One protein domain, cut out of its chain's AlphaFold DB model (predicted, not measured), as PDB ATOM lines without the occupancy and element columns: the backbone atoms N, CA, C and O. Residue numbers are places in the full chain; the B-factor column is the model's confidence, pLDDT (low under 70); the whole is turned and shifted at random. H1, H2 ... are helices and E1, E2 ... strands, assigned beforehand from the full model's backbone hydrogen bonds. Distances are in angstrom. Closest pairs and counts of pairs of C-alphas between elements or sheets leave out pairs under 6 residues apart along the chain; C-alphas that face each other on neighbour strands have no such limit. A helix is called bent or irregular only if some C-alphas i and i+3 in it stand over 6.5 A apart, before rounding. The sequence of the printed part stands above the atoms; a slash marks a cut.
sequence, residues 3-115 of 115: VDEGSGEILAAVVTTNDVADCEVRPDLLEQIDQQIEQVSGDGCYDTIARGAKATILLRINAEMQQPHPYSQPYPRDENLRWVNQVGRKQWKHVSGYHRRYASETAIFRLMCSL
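What this domain is: This is residues 3 to 115 of the 115 residues of an uncharacterized protein of Nostoc sp. PCC 7107 (UniProt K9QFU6). A small parallel pair of strands, E2 and E3, lies in the middle, with E1 and H1 to the side of E2 and H2 and H3 to the side of E3. H4 begins beside the two strands and runs away until its last part, residues 109 to 113, sticks out, while at the other end of the longest axis the unnamed residues 59 to 75 swing out as a wide loop past Pro 70. The printed part has 113 residues with four named helices and three named strands, in the order E1 H1 E2 E3 H2 H3 H4, of mixed class. It is compact, with a radius of gyration of the C-alphas of 15.4 A, yet elongated, spanning 49 by 29 by 28 A.

How they stand to each other: E1, residues 10 to 12, pairs with no named strand. Its closest C-alphas to H1, residues 22 to 31, are those of Ala 12 and Leu 29, 5.4 A apart. E2, residues 39 to 43, and E3, residues 54 to 58, are parallel neighbours at 21 degrees. N 40 and O 54, at 2.9 A, and N 56 and O 40, at 2.8 A, are within hydrogen-bond range. E3 and H2, residues 76 to 87, are near each other, with 11 pairs of C-alphas within 10 A. H2 and H3, residues 89 to 95, are close but not clearly touching, about perpendicular at 80 degrees; their closest C-alphas are those of Val 84 and Trp 92, 5.8 A apart. H3 and H4, residues 98 to 113, are also close but not clearly touching, about perpendicular at 86 degrees; their closest C-alphas are those of Lys 93 and His 99, 5.2 A apart. The closest C-alphas of E2 and H4 are those of Ser 41 and Tyr 98, 6.1 A apart. Every O i to N i+4 pair is within hydrogen-bond range in H2 and H3, against 4 of 6 in H1 and 9 of 12 in H4.

Where its parts are: E1 begins at C-alpha 10, (74.496, 54.561, 63.349), and is 5.7 A long. H1, 14.6 A, is irregular, with C-alphas 24 and 27 7.2 A apart. E2 measures 13.4 A and E3 12.9 A. H2 measures 16.9 A and H3 10.1 A. H4, 24.0 A, is irregular, but only just, with C-alphas 99 and 102 6.7 A apart; it ends at C-alpha 113, (62.902, 53.101, 73.885).

The domain as a whole: The C-alphas of Pro 70 and Ser 114 are the two farthest apart, 51.9 A. The printed part has no cut. The link from E3 to H2, 17 residues, is long. The mean pLDDT of the printed part is 86.2; residues 47 to 50, 67 to 68, 70 and 115 are under 70.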
ATOM      1  N   VAL A   3      72.255  58.025  60.493       93.88
ATOM      2  CA  VAL A   3      71.945  56.597  60.352       93.88
ATOM      3  C   VAL A   3      71.940  56.246  58.875       93.88
ATOM      4  O   VAL A   3      71.273  56.932  58.096       93.88
ATOM      5  N   ASP A   4      72.647  55.182  58.509       93.56
ATOM      6  CA  ASP A   4      72.581  54.625  57.165       93.56
ATOM      7  C   ASP A   4      71.222  53.960  56.931       93.56
ATOM      8  O   ASP A   4      70.763  53.123  57.707       93.56
ATOM      9  N   GLU A   5      70.553  54.349  55.854       90.94
ATOM     10  CA  GLU A   5      69.202  53.880  55.549       90.94
ATOM     11  C   GLU A   5      69.174  52.394  55.159       90.94
ATOM     12  O   GLU A   5      68.209  51.696  55.474       90.94
ATOM     13  N   GLY A   6      70.213  51.910  54.469       91.19
ATOM     14  CA  GLY A   6      70.252  50.551  53.927       91.19
ATOM     15  C   GLY A   6      70.515  49.488  54.992       91.19
ATOM     16  O   GLY A   6      69.875  48.437  54.992       91.19
ATOM     17  N   SER A   7      71.443  49.768  55.902       91.81
ATOM     18  CA  SER A   7      71.865  48.871  56.984       91.81
ATOM     19  C   SER A   7      71.151  49.143  58.311       91.81
ATOM     20  O   SER A   7      70.982  48.230  59.120       91.81
ATOM     21  N   GLY A   8      70.709  50.381  58.545       90.62
ATOM     22  CA  GLY A   8      70.212  50.840  59.843       90.62
ATOM     23  C   GLY A   8      71.317  51.135  60.864       90.62
ATOM     24  O   GLY A   8      71.002  51.373  62.032       90.62
ATOM     25  N   GLU A   9      72.591  51.110  60.462       92.75
ATOM     26  CA  GLU A   9      73.725  51.405  61.338       92.75
ATOM     27  C   GLU A   9      73.803  52.894  61.687       92.75
ATOM     28  O   GLU A   9      73.572  53.771  60.851       92.75
ATOM     29  N   ILE A  10      74.165  53.195  62.935       93.25
ATOM     30  CA  ILE A  10      74.496  54.561  63.349       93.25
ATOM     31  C   ILE A  10      75.929  54.838  62.904       93.25
ATOM     32  O   ILE A  10      76.862  54.242  63.436       93.25
ATOM     33  N   LEU A  11      76.101  55.764  61.965       93.88
ATOM     34  CA  LEU A  11      77.423  56.151  61.466       93.88
ATOM     35  C   LEU A  11      77.987  57.380  62.183       93.88
ATOM     36  O   LEU A  11      79.194  57.582  62.195       93.88
ATOM     37  N   ALA A  12      77.121  58.205  62.776       93.12
ATOM     38  CA  ALA A  12      77.540  59.414  63.473       93.12
ATOM     39  C   ALA A  12      76.595  59.768  64.622       93.12
ATOM     40  O   ALA A  12      75.369  59.663  64.507       93.12
ATOM     41  N   ALA A  13      77.138  60.283  65.719       92.94
ATOM     42  CA  ALA A  13      76.347  60.800  66.826       92.94
ATOM     43  C   ALA A  13      77.052  61.984  67.492       92.94
ATOM     44  O   ALA A  13      78.268  62.019  67.632       92.94
ATOM     45  N   VAL A  14      76.254  62.958  67.918       91.62
ATOM     46  CA  VAL A  14      76.691  64.085  68.742       91.62
ATOM     47  C   VAL A  14      75.620  64.266  69.805       91.62
ATOM     48  O   VAL A  14      74.427  64.200  69.495       91.62
ATOM     49  N   VAL A  15      76.049  64.440  71.052       90.25
ATOM     50  CA  VAL A  15      75.174  64.785  72.173       90.25
ATOM     51  C   VAL A  15      75.305  66.281  72.397       90.25
ATOM     52  O   VAL A  15      76.401  66.774  72.648       90.25
ATOM     53  N   THR A  16      74.189  66.990  72.290       89.69
ATOM     54  CA  THR A  16      74.122  68.438  72.472       89.69
ATOM     55  C   THR A  16      73.225  68.806  73.641       89.69
ATOM     56  O   THR A  16      72.383  68.027  74.095       89.69
ATOM     57  N   THR A  17      73.407  70.024  74.130       92.19
ATOM     58  CA  THR A  17      72.435  70.706  74.977       92.19
ATOM     59  C   THR A  17      71.307  71.294  74.115       92.19
ATOM     60  O   THR A  17      71.431  71.425  72.898       92.19
ATOM     61  N   ASN A  18      70.166  71.617  74.733       89.25
ATOM     62  CA  ASN A  18      68.941  72.033  74.028       89.25
ATOM     63  C   ASN A  18      69.026  73.422  73.355       89.25
ATOM     64  O   ASN A  18      68.105  73.840  72.661       89.25
ATOM     65  N   ASP A  19      70.095  74.170  73.604       92.44
ATOM     66  CA  ASP A  19      70.379  75.480  73.018       92.44
ATOM     67  C   ASP A  19      71.146  75.403  71.690       92.44
ATOM     68  O   ASP A  19      71.258  76.420  71.010       92.44
ATOM     69  N   VAL A  20      71.625  74.218  71.298       87.62
ATOM     70  CA  VAL A  20      72.370  74.010  70.050       87.62
ATOM     71  C   VAL A  20      71.427  73.527  68.953       87.62
ATOM     72  O   VAL A  20      70.755  72.504  69.101       87.62
ATOM     73  N   ALA A  21      71.390  74.239  67.831       85.25
ATOM     74  CA  ALA A  21      70.588  73.846  66.684       85.25
ATOM     75  C   ALA A  21      71.247  72.710  65.883       85.25
ATOM     76  O   ALA A  21      72.466  72.648  65.728       85.25
ATOM     77  N   ASP A  22      70.427  71.861  65.255       82.38
ATOM     78  CA  ASP A  22      70.905  70.744  64.425       82.38
ATOM     79  C   ASP A  22      71.862  71.182  63.298       82.38
ATOM     80  O   ASP A  22      72.739  70.416  62.893       82.38
ATOM     81  N   CYS A  23      71.723  72.413  62.781       82.56
ATOM     82  CA  CYS A  23      72.626  72.952  61.755       82.56
ATOM     83  C   CYS A  23      74.055  73.110  62.252       82.56
ATOM     84  O   CYS A  23      74.970  72.993  61.439       82.56
ATOM     85  N   GLU A  24      74.227  73.412  63.538       87.19
ATOM     86  CA  GLU A  24      75.520  73.747  64.130       87.19
ATOM     87  C   GLU A  24      76.393  72.503  64.264       87.19
ATOM     88  O   GLU A  24      77.579  72.560  63.971       87.19
ATOM     89  N   VAL A  25      75.792  71.354  64.588       89.12
ATOM     90  CA  VAL A  25      76.511  70.076  64.750       89.12
ATOM     91  C   VAL A  25      76.546  69.215  63.496       89.12
ATOM     92  O   VAL A  25      77.122  68.126  63.487       89.12
ATOM     93  N   ARG A  26      75.905  69.655  62.410       87.50
ATOM     94  CA  ARG A  26      75.876  68.880  61.170       87.50
ATOM     95  C   ARG A  26      77.262  68.668  60.547       87.50
ATOM     96  O   ARG A  26      77.488  67.549  60.093       87.50
ATOM     97  N   PRO A  27      78.168  69.662  60.492       88.00
ATOM     98  CA  PRO A  27      79.532  69.439  60.016       88.00
ATOM     99  C   PRO A  27      80.231  68.327  60.806       88.00
ATOM    100  O   PRO A  27      80.658  67.349  60.201       88.00
ATOM    101  N   ASP A  28      80.195  68.400  62.139       89.50
ATOM    102  CA  ASP A  28      80.795  67.403  63.034       89.50
ATOM    103  C   ASP A  28      80.220  65.997  62.808       89.50
ATOM    104  O   ASP A  28      80.944  65.004  62.812       89.50
ATOM    105  N   LEU A  29      78.906  65.890  62.570       90.38
ATOM    106  CA  LEU A  29      78.268  64.617  62.225       90.38
ATOM    107  C   LEU A  29      78.751  64.071  60.875       90.38
ATOM    108  O   LEU A  29      78.903  62.864  60.726       90.38
ATOM    109  N   LEU A  30      78.957  64.934  59.879       89.75
ATOM    110  CA  LEU A  30      79.400  64.526  58.543       89.75
ATOM    111  C   LEU A  30      80.890  64.177  58.495       89.75
ATOM    112  O   LEU A  30      81.298  63.417  57.616       89.75
ATOM    113  N   GLU A  31      81.696  64.730  59.398       90.38
ATOM    114  CA  GLU A  31      83.116  64.400  59.547       90.38
ATOM    115  C   GLU A  31      83.338  63.015  60.165       90.38
ATOM    116  O   GLU A  31      84.336  62.376  59.860       90.38
ATOM    117  N   GLN A  32      82.389  62.512  60.961       93.75
ATOM    118  CA  GLN A  32      82.448  61.156  61.529       93.75
ATOM    119  C   GLN A  32      82.223  60.041  60.491       93.75
ATOM    120  O   GLN A  32      82.482  58.876  60.778       93.75
ATOM    121  N   ILE A  33      81.713  60.378  59.302       92.38
ATOM    122  CA  ILE A  33      81.368  59.410  58.255       92.38
ATOM    123  C   ILE A  33      82.490  59.383  57.215       92.38
ATOM    124  O   ILE A  33      82.605  60.289  56.391       92.38
ATOM    125  N   ASP A  34      83.308  58.334  57.212       90.69
ATOM    126  CA  ASP A  34      84.405  58.199  56.243       90.69
ATOM    127  C   ASP A  34      83.910  57.870  54.826       90.69
ATOM    128  O   ASP A  34      84.553  58.213  53.830       90.69
ATOM    129  N   GLN A  35      82.758  57.203  54.721       90.56
ATOM    130  CA  GLN A  35      82.190  56.775  53.449       90.56
ATOM    131  C   GLN A  35      81.689  57.962  52.616       90.56
ATOM    132  O   GLN A  35      81.285  59.008  53.129       90.56
ATOM    133  N   GLN A  36      81.657  57.778  51.294       90.88
ATOM    134  CA  GLN A  36      81.021  58.740  50.403       90.88
ATOM    135  C   GLN A  36      79.514  58.800  50.684       90.88
ATOM    136  O   GLN A  36      78.820  57.787  50.638       90.88
ATOM    137  N   ILE A  37      79.009  60.009  50.922       91.00
ATOM    138  CA  ILE A  37      77.589  60.258  51.155       91.00
ATOM    139  C   ILE A  37      76.959  60.716  49.840       91.00
ATOM    140  O   ILE A  37      77.308  61.768  49.310       91.00
ATOM    141  N   GLU A  38      76.018  59.942  49.301       91.44
ATOM    142  CA  GLU A  38      75.294  60.332  48.084       91.44
ATOM    143  C   GLU A  38      74.168  61.327  48.383       91.44
ATOM    144  O   GLU A  38      73.948  62.290  47.643       91.44
ATOM    145  N   GLN A  39      73.452  61.106  49.487       91.00
ATOM    146  CA  GLN A  39      72.307  61.912  49.888       91.00
ATOM    147  C   GLN A  39      72.231  62.038  51.409       91.00
ATOM    148  O   GLN A  39      72.396  61.063  52.134       91.00
ATOM    149  N   VAL A  40      71.884  63.233  51.882       90.38
ATOM    150  CA  VAL A  40      71.500  63.486  53.274       90.38
ATOM    151  C   VAL A  40      70.034  63.882  53.302       90.38
ATOM    152  O   VAL A  40      69.631  64.831  52.626       90.38
ATOM    153  N   SER A  41      69.235  63.165  54.092       90.62
ATOM    154  CA  SER A  41      67.821  63.482  54.307       90.62
ATOM    155  C   SER A  41      67.603  63.972  55.734       90.62
ATOM    156  O   SER A  41      68.117  63.371  56.672       90.62
ATOM    157  N   GLY A  42      66.837  65.047  55.915       87.56
ATOM    158  CA  GLY A  42      66.595  65.604  57.246       87.56
ATOM    159  C   GLY A  42      65.581  66.740  57.261       87.56
ATOM    160  O   GLY A  42      64.991  67.092  56.235       87.56
ATOM    161  N   ASP A  43      65.392  67.317  58.440       80.12
ATOM    162  CA  ASP A  43      64.537  68.478  58.652       80.12
ATOM    163  C   ASP A  43      65.419  69.721  58.880       80.12
ATOM    164  O   ASP A  43      66.282  69.743  59.749       80.12
ATOM    165  N   GLY A  44      65.220  70.771  58.079       77.56
ATOM    166  CA  GLY A  44      65.975  72.027  58.194       77.56
ATOM    167  C   GLY A  44      67.414  72.013  57.648       77.56
ATOM    168  O   GLY A  44      67.856  71.066  57.002       77.56
ATOM    169  N   CYS A  45      68.130  73.115  57.900       76.00
ATOM    170  CA  CYS A  45      69.548  73.311  57.569       76.00
ATOM    171  C   CYS A  45      69.852  73.199  56.066       76.00
ATOM    172  O   CYS A  45      70.499  72.258  55.629       76.00
ATOM    173  N   TYR A  46      69.385  74.129  55.237       73.00
ATOM    174  CA  TYR A  46      69.740  74.111  53.807       73.00
ATOM    175  C   TYR A  46      71.153  74.634  53.541       73.00
ATOM    176  O   TYR A  46      71.777  74.219  52.569       73.00
ATOM    177  N   ASP A  47      71.649  75.508  54.416       66.19
ATOM    178  CA  ASP A  47      72.834  76.321  54.141       66.19
ATOM    179  C   ASP A  47      74.155  75.629  54.501       66.19
ATOM    180  O   ASP A  47      75.210  76.018  54.006       66.19
ATOM    181  N   THR A  48      74.133  74.577  55.328       65.69
ATOM    182  CA  THR A  48      75.344  73.794  55.611       65.69
ATOM    183  C   THR A  48      75.594  72.777  54.488       65.69
ATOM    184  O   THR A  48      74.699  72.070  54.051       65.69
ATOM    185  N   ILE A  49      76.799  72.685  53.945       63.94
ATOM    186  CA  ILE A  49      77.038  71.835  52.768       63.94
ATOM    187  C   ILE A  49      77.250  70.385  53.217       63.94
ATOM    188  O   ILE A  49      78.115  70.105  54.040       63.94
ATOM    189  N   ALA A  50      76.489  69.445  52.653       66.62
ATOM    190  CA  ALA A  50      76.570  68.020  52.975       66.62
ATOM    191  C   ALA A  50      77.778  67.311  52.316       66.62
ATOM    192  O   ALA A  50      77.607  66.281  51.680       66.62
ATOM    193  N   ARG A  51      78.995  67.878  52.379       79.62
ATOM    194  CA  ARG A  51      80.207  67.349  51.697       79.62
ATOM    195  C   ARG A  51      80.015  67.053  50.192       79.62
ATOM    196  O   ARG A  51      80.618  66.135  49.649       79.62
ATOM    197  N   GLY A  52      79.166  67.827  49.509       79.12
ATOM    198  CA  GLY A  52      78.813  67.603  48.098       79.12
ATOM    199  C   GLY A  52      77.710  66.560  47.864       79.12
ATOM    200  O   GLY A  52      77.307  66.359  46.721       79.12
ATOM    201  N   ALA A  53      77.182  65.939  48.921       85.69
ATOM    202  CA  ALA A  53      76.007  65.081  48.852       85.69
ATOM    203  C   ALA A  53      74.749  65.881  48.502       85.69
ATOM    204  O   ALA A  53      74.599  67.061  48.844       85.69
ATOM    205  N   LYS A  54      73.782  65.203  47.885       87.44
ATOM    206  CA  LYS A  54      72.457  65.765  47.635       87.44
ATOM    207  C   LYS A  54      71.738  66.006  48.966       87.44
ATOM    208  O   LYS A  54      71.460  65.069  49.711       87.44
ATOM    209  N   ALA A  55      71.375  67.252  49.250       86.81
ATOM    210  CA  ALA A  55      70.543  67.588  50.401       86.81
ATOM    211  C   ALA A  55      69.052  67.419  50.059       86.81
ATOM    212  O   ALA A  55      68.487  68.192  49.285       86.81
ATOM    213  N   THR A  56      68.394  66.429  50.665       90.12
ATOM    214  CA  THR A  56      66.945  66.216  50.558       90.12
ATOM    215  C   THR A  56      66.271  66.609  51.865       90.12
ATOM    216  O   THR A  56      66.040  65.790  52.755       90.12
ATOM    217  N   ILE A  57      65.939  67.887  51.985       88.38
ATOM    218  CA  ILE A  57      65.385  68.447  53.216       88.38
ATOM    219  C   ILE A  57      63.896  68.718  53.036       88.38
ATOM    220  O   ILE A  57      63.459  69.212  51.995       88.38
ATOM    221  N   LEU A  58      63.082  68.416  54.043       84.94
ATOM    222  CA  LEU A  58      61.665  68.757  53.997       84.94
ATOM    223  C   LEU A  58      61.445  70.236  54.307       84.94
ATOM    224  O   LEU A  58      61.976  70.795  55.263       84.94
ATOM    225  N   LEU A  59      60.601  70.880  53.505       84.06
ATOM    226  CA  LEU A  59      60.153  72.245  53.770       84.06
ATOM    227  C   LEU A  59      59.007  72.256  54.776       84.06
ATOM    228  O   LEU A  59      58.159  71.359  54.769       84.06
ATOM    229  N   ARG A  60      58.916  73.300  55.603       81.94
ATOM    230  CA  ARG A  60      57.719  73.546  56.425       81.94
ATOM    231  C   ARG A  60      56.497  73.766  55.523       81.94
ATOM    232  O   ARG A  60      56.642  74.151  54.367       81.94
ATOM    233  N   ILE A  61      55.297  73.476  56.027       79.75
ATOM    234  CA  ILE A  61      54.058  73.554  55.226       79.75
ATOM    235  C   ILE A  61      53.764  74.979  54.730       79.75
ATOM    236  O   ILE A  61      53.215  75.168  53.656       79.75
ATOM    237  N   ASN A  62      54.194  75.961  55.509       83.06
ATOM    238  CA  ASN A  62      54.088  77.398  55.304       83.06
ATOM    239  C   ASN A  62      55.444  78.010  54.909       83.06
ATOM    240  O   ASN A  62      55.771  79.127  55.298       83.06
ATOM    241  N   ALA A  63      56.284  77.248  54.205       84.12
ATOM    242  CA  ALA A  63      57.536  77.767  53.679       84.12
ATOM    243  C   ALA A  63      57.259  78.759  52.540       84.12
ATOM    244  O   ALA A  63      56.720  78.384  51.503       84.12
ATOM    245  N   GLU A  64      57.675  80.007  52.726       85.31
ATOM    246  CA  GLU A  64      57.625  81.048  51.696       85.31
ATOM    247  C   GLU A  64      58.986  81.204  51.015       85.31
ATOM    248  O   GLU A  64      60.015  80.883  51.624       85.31
ATOM    249  N   MET A  65      58.992  81.666  49.759       84.69
ATOM    250  CA  MET A  65      60.233  81.989  49.047       84.69
ATOM    251  C   MET A  65      60.938  83.138  49.755       84.69
ATOM    252  O   MET A  65      60.311  84.144  50.092       84.69
ATOM    253  N   GLN A  66      62.243  83.006  49.949       81.00
ATOM    254  CA  GLN A  66      63.051  84.127  50.399       81.00
ATOM    255  C   GLN A  66      63.402  84.956  49.163       81.00
ATOM    256  O   GLN A  66      63.794  84.410  48.140       81.00
ATOM    257  N   GLN A  67      63.208  86.274  49.198       66.88
ATOM    258  CA  GLN A  67      63.637  87.108  48.073       66.88
ATOM    259  C   GLN A  67      65.164  87.241  48.141       66.88
ATOM    260  O   GLN A  67      65.659  87.882  49.073       66.88
ATOM    261  N   PRO A  68      65.939  86.636  47.216       68.19
ATOM    262  CA  PRO A  68      67.357  86.940  47.139       68.19
ATOM    263  C   PRO A  68      67.524  88.420  46.781       68.19
ATOM    264  O   PRO A  68      66.690  88.999  46.081       68.19
ATOM    265  N   HIS A  69      68.620  89.043  47.227       70.38
ATOM    266  CA  HIS A  69      69.000  90.345  46.678       70.38
ATOM    267  C   HIS A  69      69.097  90.227  45.143       70.38
ATOM    268  O   HIS A  69      69.508  89.161  44.674       70.38
ATOM    269  N   PRO A  70      68.791  91.286  44.365       65.81
ATOM    270  CA  PRO A  70      68.641  91.241  42.900       65.81
ATOM    271  C   PRO A  70      69.807  90.629  42.099       65.81
ATOM    272  O   PRO A  70      69.651  90.343  40.917       65.81
ATOM    273  N   TYR A  71      70.962  90.422  42.734       71.44
ATOM    274  CA  TYR A  71      72.194  89.903  42.138       71.44
ATOM    275  C   TYR A  71      72.729  88.637  42.830       71.44
ATOM    276  O   TYR A  71      73.882  88.266  42.629       71.44
ATOM    277  N   SER A  72      71.919  87.981  43.662       72.50
ATOM    278  CA  SER A  72      72.333  86.792  44.419       72.50
ATOM    279  C   SER A  72      71.897  85.522  43.709       72.50
ATOM    280  O   SER A  72      70.845  85.489  43.064       72.50
ATOM    281  N   GLN A  73      72.671  84.452  43.880       73.44
ATOM    282  CA  GLN A  73      72.200  83.129  43.493       73.44
ATOM    283  C   GLN A  73      70.929  82.773  44.285       73.44
ATOM    284  O   GLN A  73      70.802  83.175  45.447       73.44
ATOM    285  N   PRO A  74      69.977  82.044  43.677       75.75
ATOM    286  CA  PRO A  74      68.812  81.557  44.396       75.75
ATOM    287  C   PRO A  74      69.233  80.679  45.576       75.75
ATOM    288  O   PRO A  74      70.148  79.868  45.453       75.75
ATOM    289  N   TYR A  75      68.537  80.800  46.706       81.00
ATOM    290  CA  TYR A  75      68.783  79.910  47.834       81.00
ATOM    291  C   TYR A  75      68.400  78.467  47.457       81.00
ATOM    292  O   TYR A  75      67.292  78.260  46.945       81.00
ATOM    293  N   PRO A  76      69.232  77.449  47.762       80.50
ATOM    294  CA  PRO A  76      68.904  76.038  47.511       80.50
ATOM    295  C   PRO A  76      67.545  75.618  48.096       80.50
ATOM    296  O   PRO A  76      66.805  74.817  47.523       80.50
ATOM    297  N   ARG A  77      67.167  76.228  49.226       85.19
ATOM    298  CA  ARG A  77      65.847  76.081  49.849       85.19
ATOM    299  C   ARG A  77      64.699  76.445  48.906       85.19
ATOM    300  O   ARG A  77      63.693  75.735  48.859       85.19
ATOM    301  N   ASP A  78      64.829  77.546  48.175       87.88
ATOM    302  CA  ASP A  78      63.770  78.063  47.310       87.88
ATOM    303  C   ASP A  78      63.657  77.269  46.009       87.88
ATOM    304  O   ASP A  78      62.564  77.134  45.459       87.88
ATOM    305  N   GLU A  79      64.754  76.676  45.536       87.31
ATOM    306  CA  GLU A  79      64.715  75.696  44.446       87.31
ATOM    307  C   GLU A  79      63.916  74.459  44.842       87.31
ATOM    308  O   GLU A  79      63.021  74.035  44.106       87.31
ATOM    309  N   ASN A  80      64.157  73.935  46.046       88.62
ATOM    310  CA  ASN A  80      63.360  72.836  46.570       88.62
ATOM    311  C   ASN A  80      61.883  73.238  46.740       88.62
ATOM    312  O   ASN A  80      60.989  72.451  46.437       88.62
ATOM    313  N   LEU A  81      61.605  74.478  47.164       90.00
ATOM    314  CA  LEU A  81      60.235  74.983  47.310       90.00
ATOM    315  C   LEU A  81      59.524  75.081  45.962       90.00
ATOM    316  O   LEU A  81      58.374  74.658  45.846       90.00
ATOM    317  N   ARG A  82      60.218  75.560  44.924       90.94
ATOM    318  CA  ARG A  82      59.713  75.535  43.546       90.94
ATOM    319  C   ARG A  82      59.396  74.110  43.104       90.94
ATOM    320  O   ARG A  82      58.305  73.880  42.590       90.94
ATOM    321  N   TRP A  83      60.290  73.156  43.356       91.50
ATOM    322  CA  TRP A  83      60.062  71.760  42.989       91.50
ATOM    323  C   TRP A  83      58.848  71.167  43.715       91.50
ATOM    324  O   TRP A  83      57.960  70.609  43.070       91.50
ATOM    325  N   VAL A  84      58.753  71.353  45.036       91.69
ATOM    326  CA  VAL A  84      57.611  70.904  45.847       91.69
ATOM    327  C   VAL A  84      56.296  71.506  45.350       91.69
ATOM    328  O   VAL A  84      55.305  70.780  45.268       91.69
ATOM    329  N   ASN A  85      56.278  72.792  44.991       91.62
ATOM    330  CA  ASN A  85      55.087  73.460  44.459       91.62
ATOM    331  C   ASN A  85      54.693  72.947  43.066       91.62
ATOM    332  O   ASN A  85      53.508  72.906  42.753       91.62
ATOM    333  N   GLN A  86      55.660  72.529  42.246       93.62
ATOM    334  CA  GLN A  86      55.407  71.993  40.905       93.62
ATOM    335  C   GLN A  86      54.876  70.556  40.925       93.62
ATOM    336  O   GLN A  86      53.909  70.256  40.230       93.62
ATOM    337  N   VAL A  87      55.499  69.652  41.693       94.38
ATOM    338  CA  VAL A  87      55.136  68.216  41.676       94.38
ATOM    339  C   VAL A  87      54.178  67.817  42.799       94.38
ATOM    340  O   VAL A  87      53.612  66.726  42.782       94.38
ATOM    341  N   GLY A  88      53.994  68.684  43.792       93.44
ATOM    342  CA  GLY A  88      53.244  68.399  45.005       93.44
ATOM    343  C   GLY A  88      54.067  67.633  46.044       93.44
ATOM    344  O   GLY A  88      54.857  66.735  45.747       93.44
ATOM    345  N   ARG A  89      53.838  67.948  47.324       91.69
ATOM    346  CA  ARG A  89      54.619  67.430  48.464       91.69
ATOM    347  C   ARG A  89      54.666  65.902  48.548       91.69
ATOM    348  O   ARG A  89      55.707  65.346  48.885       91.69
ATOM    349  N   LYS A  90      53.554  65.212  48.262       93.12
ATOM    350  CA  LYS A  90      53.495  63.739  48.296       93.12
ATOM    351  C   LYS A  90      54.412  63.130  47.237       93.12
ATOM    352  O   LYS A  90      55.225  62.273  47.566       93.12
ATOM    353  N   GLN A  91      54.305  63.602  45.996       95.38
ATOM    354  CA  GLN A  91      55.140  63.115  44.904       95.38
ATOM    355  C   GLN A  91      56.604  63.452  45.155       95.38
ATOM    356  O   GLN A  91      57.452  62.574  45.033       95.38
ATOM    357  N   TRP A  92      56.884  64.682  45.599       94.88
ATOM    358  CA  TRP A  92      58.222  65.118  45.981       94.88
ATOM    359  C   TRP A  92      58.869  64.159  46.987       94.88
ATOM    360  O   TRP A  92      60.000  63.735  46.771       94.88
ATOM    361  N   LYS A  93      58.149  63.727  48.037       93.62
ATOM    362  CA  LYS A  93      58.686  62.767  49.022       93.62
ATOM    363  C   LYS A  93      59.094  61.427  48.399       93.62
ATOM    364  O   LYS A  93      60.060  60.814  48.854       93.62
ATOM    365  N   HIS A  94      58.368  60.970  47.382       94.88
ATOM    366  CA  HIS A  94      58.700  59.742  46.664       94.88
ATOM    367  C   HIS A  94      59.909  59.935  45.749       94.88
ATOM    368  O   HIS A  94      60.901  59.227  45.913       94.88
ATOM    369  N   VAL A  95      59.866  60.918  44.844       94.81
ATOM    370  CA  VAL A  95      60.912  61.109  43.821       94.81
ATOM    371  C   VAL A  95      62.240  61.597  44.398       94.81
ATOM    372  O   VAL A  95      63.298  61.276  43.870       94.81
ATOM    373  N   SER A  96      62.208  62.350  45.498       92.38
ATOM    374  CA  SER A  96      63.423  62.815  46.171       92.38
ATOM    375  C   SER A  96      64.078  61.744  47.046       92.38
ATOM    376  O   SER A  96      65.208  61.938  47.486       92.38
ATOM    377  N   GLY A  97      63.382  60.632  47.316       93.25
ATOM    378  CA  GLY A  97      63.805  59.614  48.278       93.25
ATOM    379  C   GLY A  97      63.515  59.973  49.739       93.25
ATOM    380  O   GLY A  97      63.715  59.136  50.609       93.25
ATOM    381  N   TYR A  98      62.973  61.163  50.030       92.25
ATOM    382  CA  TYR A  98      62.732  61.621  51.404       92.25
ATOM    383  C   TYR A  98      61.904  60.654  52.262       92.25
ATOM    384  O   TYR A  98      62.100  60.553  53.471       92.25
ATOM    385  N   HIS A  99      60.953  59.946  51.643       91.88
ATOM    386  CA  HIS A  99      60.106  58.978  52.337       91.88
ATOM    387  C   HIS A  99      60.904  57.911  53.090       91.88
ATOM    388  O   HIS A  99      60.404  57.423  54.095       91.88
ATOM    389  N   ARG A 100      62.121  57.581  52.646       92.44
ATOM    390  CA  ARG A 100      62.926  56.495  53.206       92.44
ATOM    391  C   ARG A 100      63.574  56.812  54.558       92.44
ATOM    392  O   ARG A 100      64.005  55.899  55.253       92.44
ATOM    393  N   ARG A 101      63.507  58.072  55.011       90.75
ATOM    394  CA  ARG A 101      63.958  58.491  56.354       90.75
ATOM    395  C   ARG A 101      63.324  57.695  57.502       90.75
ATOM    396  O   ARG A 101      63.861  57.690  58.604       90.75
ATOM    397  N   TYR A 102      62.177  57.050  57.259       90.62
ATOM    398  CA  TYR A 102      61.513  56.209  58.256       90.62
ATOM    399  C   TYR A 102      62.448  55.116  58.800       90.62
ATOM    400  O   TYR A 102      62.288  54.703  59.947       90.62
ATOM    401  N   ALA A 103      63.416  54.646  58.000       90.12
ATOM    402  CA  ALA A 103      64.408  53.664  58.425       90.12
ATOM    403  C   ALA A 103      65.277  54.230  59.558       90.12
ATOM    404  O   ALA A 103      65.359  53.637  60.635       90.12
ATOM    405  N   SER A 104      65.820  55.432  59.354       90.38
ATOM    406  CA  SER A 104      66.591  56.165  60.357       90.38
ATOM    407  C   SER A 104      65.753  56.489  61.598       90.38
ATOM    408  O   SER A 104      66.200  56.246  62.715       90.38
ATOM    409  N   GLU A 105      64.514  56.968  61.429       89.81
ATOM    410  CA  GLU A 105      63.594  57.235  62.550       89.81
ATOM    411  C   GLU A 105      63.320  55.970  63.376       89.81
ATOM    412  O   GLU A 105      63.328  56.012  64.605       89.81
ATOM    413  N   THR A 106      63.123  54.828  62.710       91.25
ATOM    414  CA  THR A 106      62.878  53.539  63.369       91.25
ATOM    415  C   THR A 106      64.104  53.071  64.153       91.25
ATOM    416  O   THR A 106      63.959  52.578  65.271       91.25
ATOM    417  N   ALA A 107      65.308  53.226  63.596       90.31
ATOM    418  CA  ALA A 107      66.551  52.894  64.286       90.31
ATOM    419  C   ALA A 107      66.735  53.755  65.548       90.31
ATOM    420  O   ALA A 107      66.975  53.222  66.630       90.31
ATOM    421  N   ILE A 108      66.520  55.069  65.427       89.62
ATOM    422  CA  ILE A 108      66.579  56.013  66.552       89.62
ATOM    423  C   ILE A 108      65.541  55.651  67.619       89.62
ATOM    424  O   ILE A 108      65.873  55.582  68.800       89.62
ATOM    425  N   PHE A 109      64.299  55.370  67.219       88.94
ATOM    426  CA  PHE A 109      63.231  54.992  68.144       88.94
ATOM    427  C   PHE A 109      63.586  53.742  68.957       88.94
ATOM    428  O   PHE A 109      63.396  53.720  70.171       88.94
ATOM    429  N   ARG A 110      64.158  52.717  68.314       88.81
ATOM    430  CA  ARG A 110      64.597  51.493  69.004       88.81
ATOM    431  C   ARG A 110      65.642  51.779  70.074       88.81
ATOM    432  O   ARG A 110      65.561  51.190  71.145       88.81
ATOM    433  N   LEU A 111      66.587  52.675  69.809       86.31
ATOM    434  CA  LEU A 111      67.606  53.061  70.787       86.31
ATOM    435  C   LEU A 111      66.988  53.813  71.964       86.31
ATOM    436  O   LEU A 111      67.247  53.468  73.109       86.31
ATOM    437  N   MET A 112      66.130  54.795  71.682       83.25
ATOM    438  CA  MET A 112      65.542  55.653  72.716       83.25
ATOM    439  C   MET A 112      64.512  54.940  73.594       83.25
ATOM    440  O   MET A 112      64.330  55.334  74.735       83.25
ATOM    441  N   CYS A 113      63.839  53.902  73.090       79.69
ATOM    442  CA  CYS A 113      62.902  53.101  73.885       79.69
ATOM    443  C   CYS A 113      63.548  51.904  74.596       79.69
ATOM    444  O   CYS A 113      62.869  51.232  75.368       79.69
ATOM    445  N   SER A 114      64.817  51.607  74.310       70.50
ATOM    446  CA  SER A 114      65.569  50.532  74.977       70.50
ATOM    447  C   SER A 114      66.429  51.040  76.144       70.50
ATOM    448  O   SER A 114      67.127  50.241  76.768       70.50
ATOM    449  N   LEU A 115      66.391  52.348  76.412       55.31
ATOM    450  CA  LEU A 115      67.059  53.054  77.508       55.31
ATOM    451  C   LEU A 115      66.014  53.539  78.519       55.31
ATOM    452  O   LEU A 115      66.342  53.535  79.725       55.31
TER     453      LEU A 115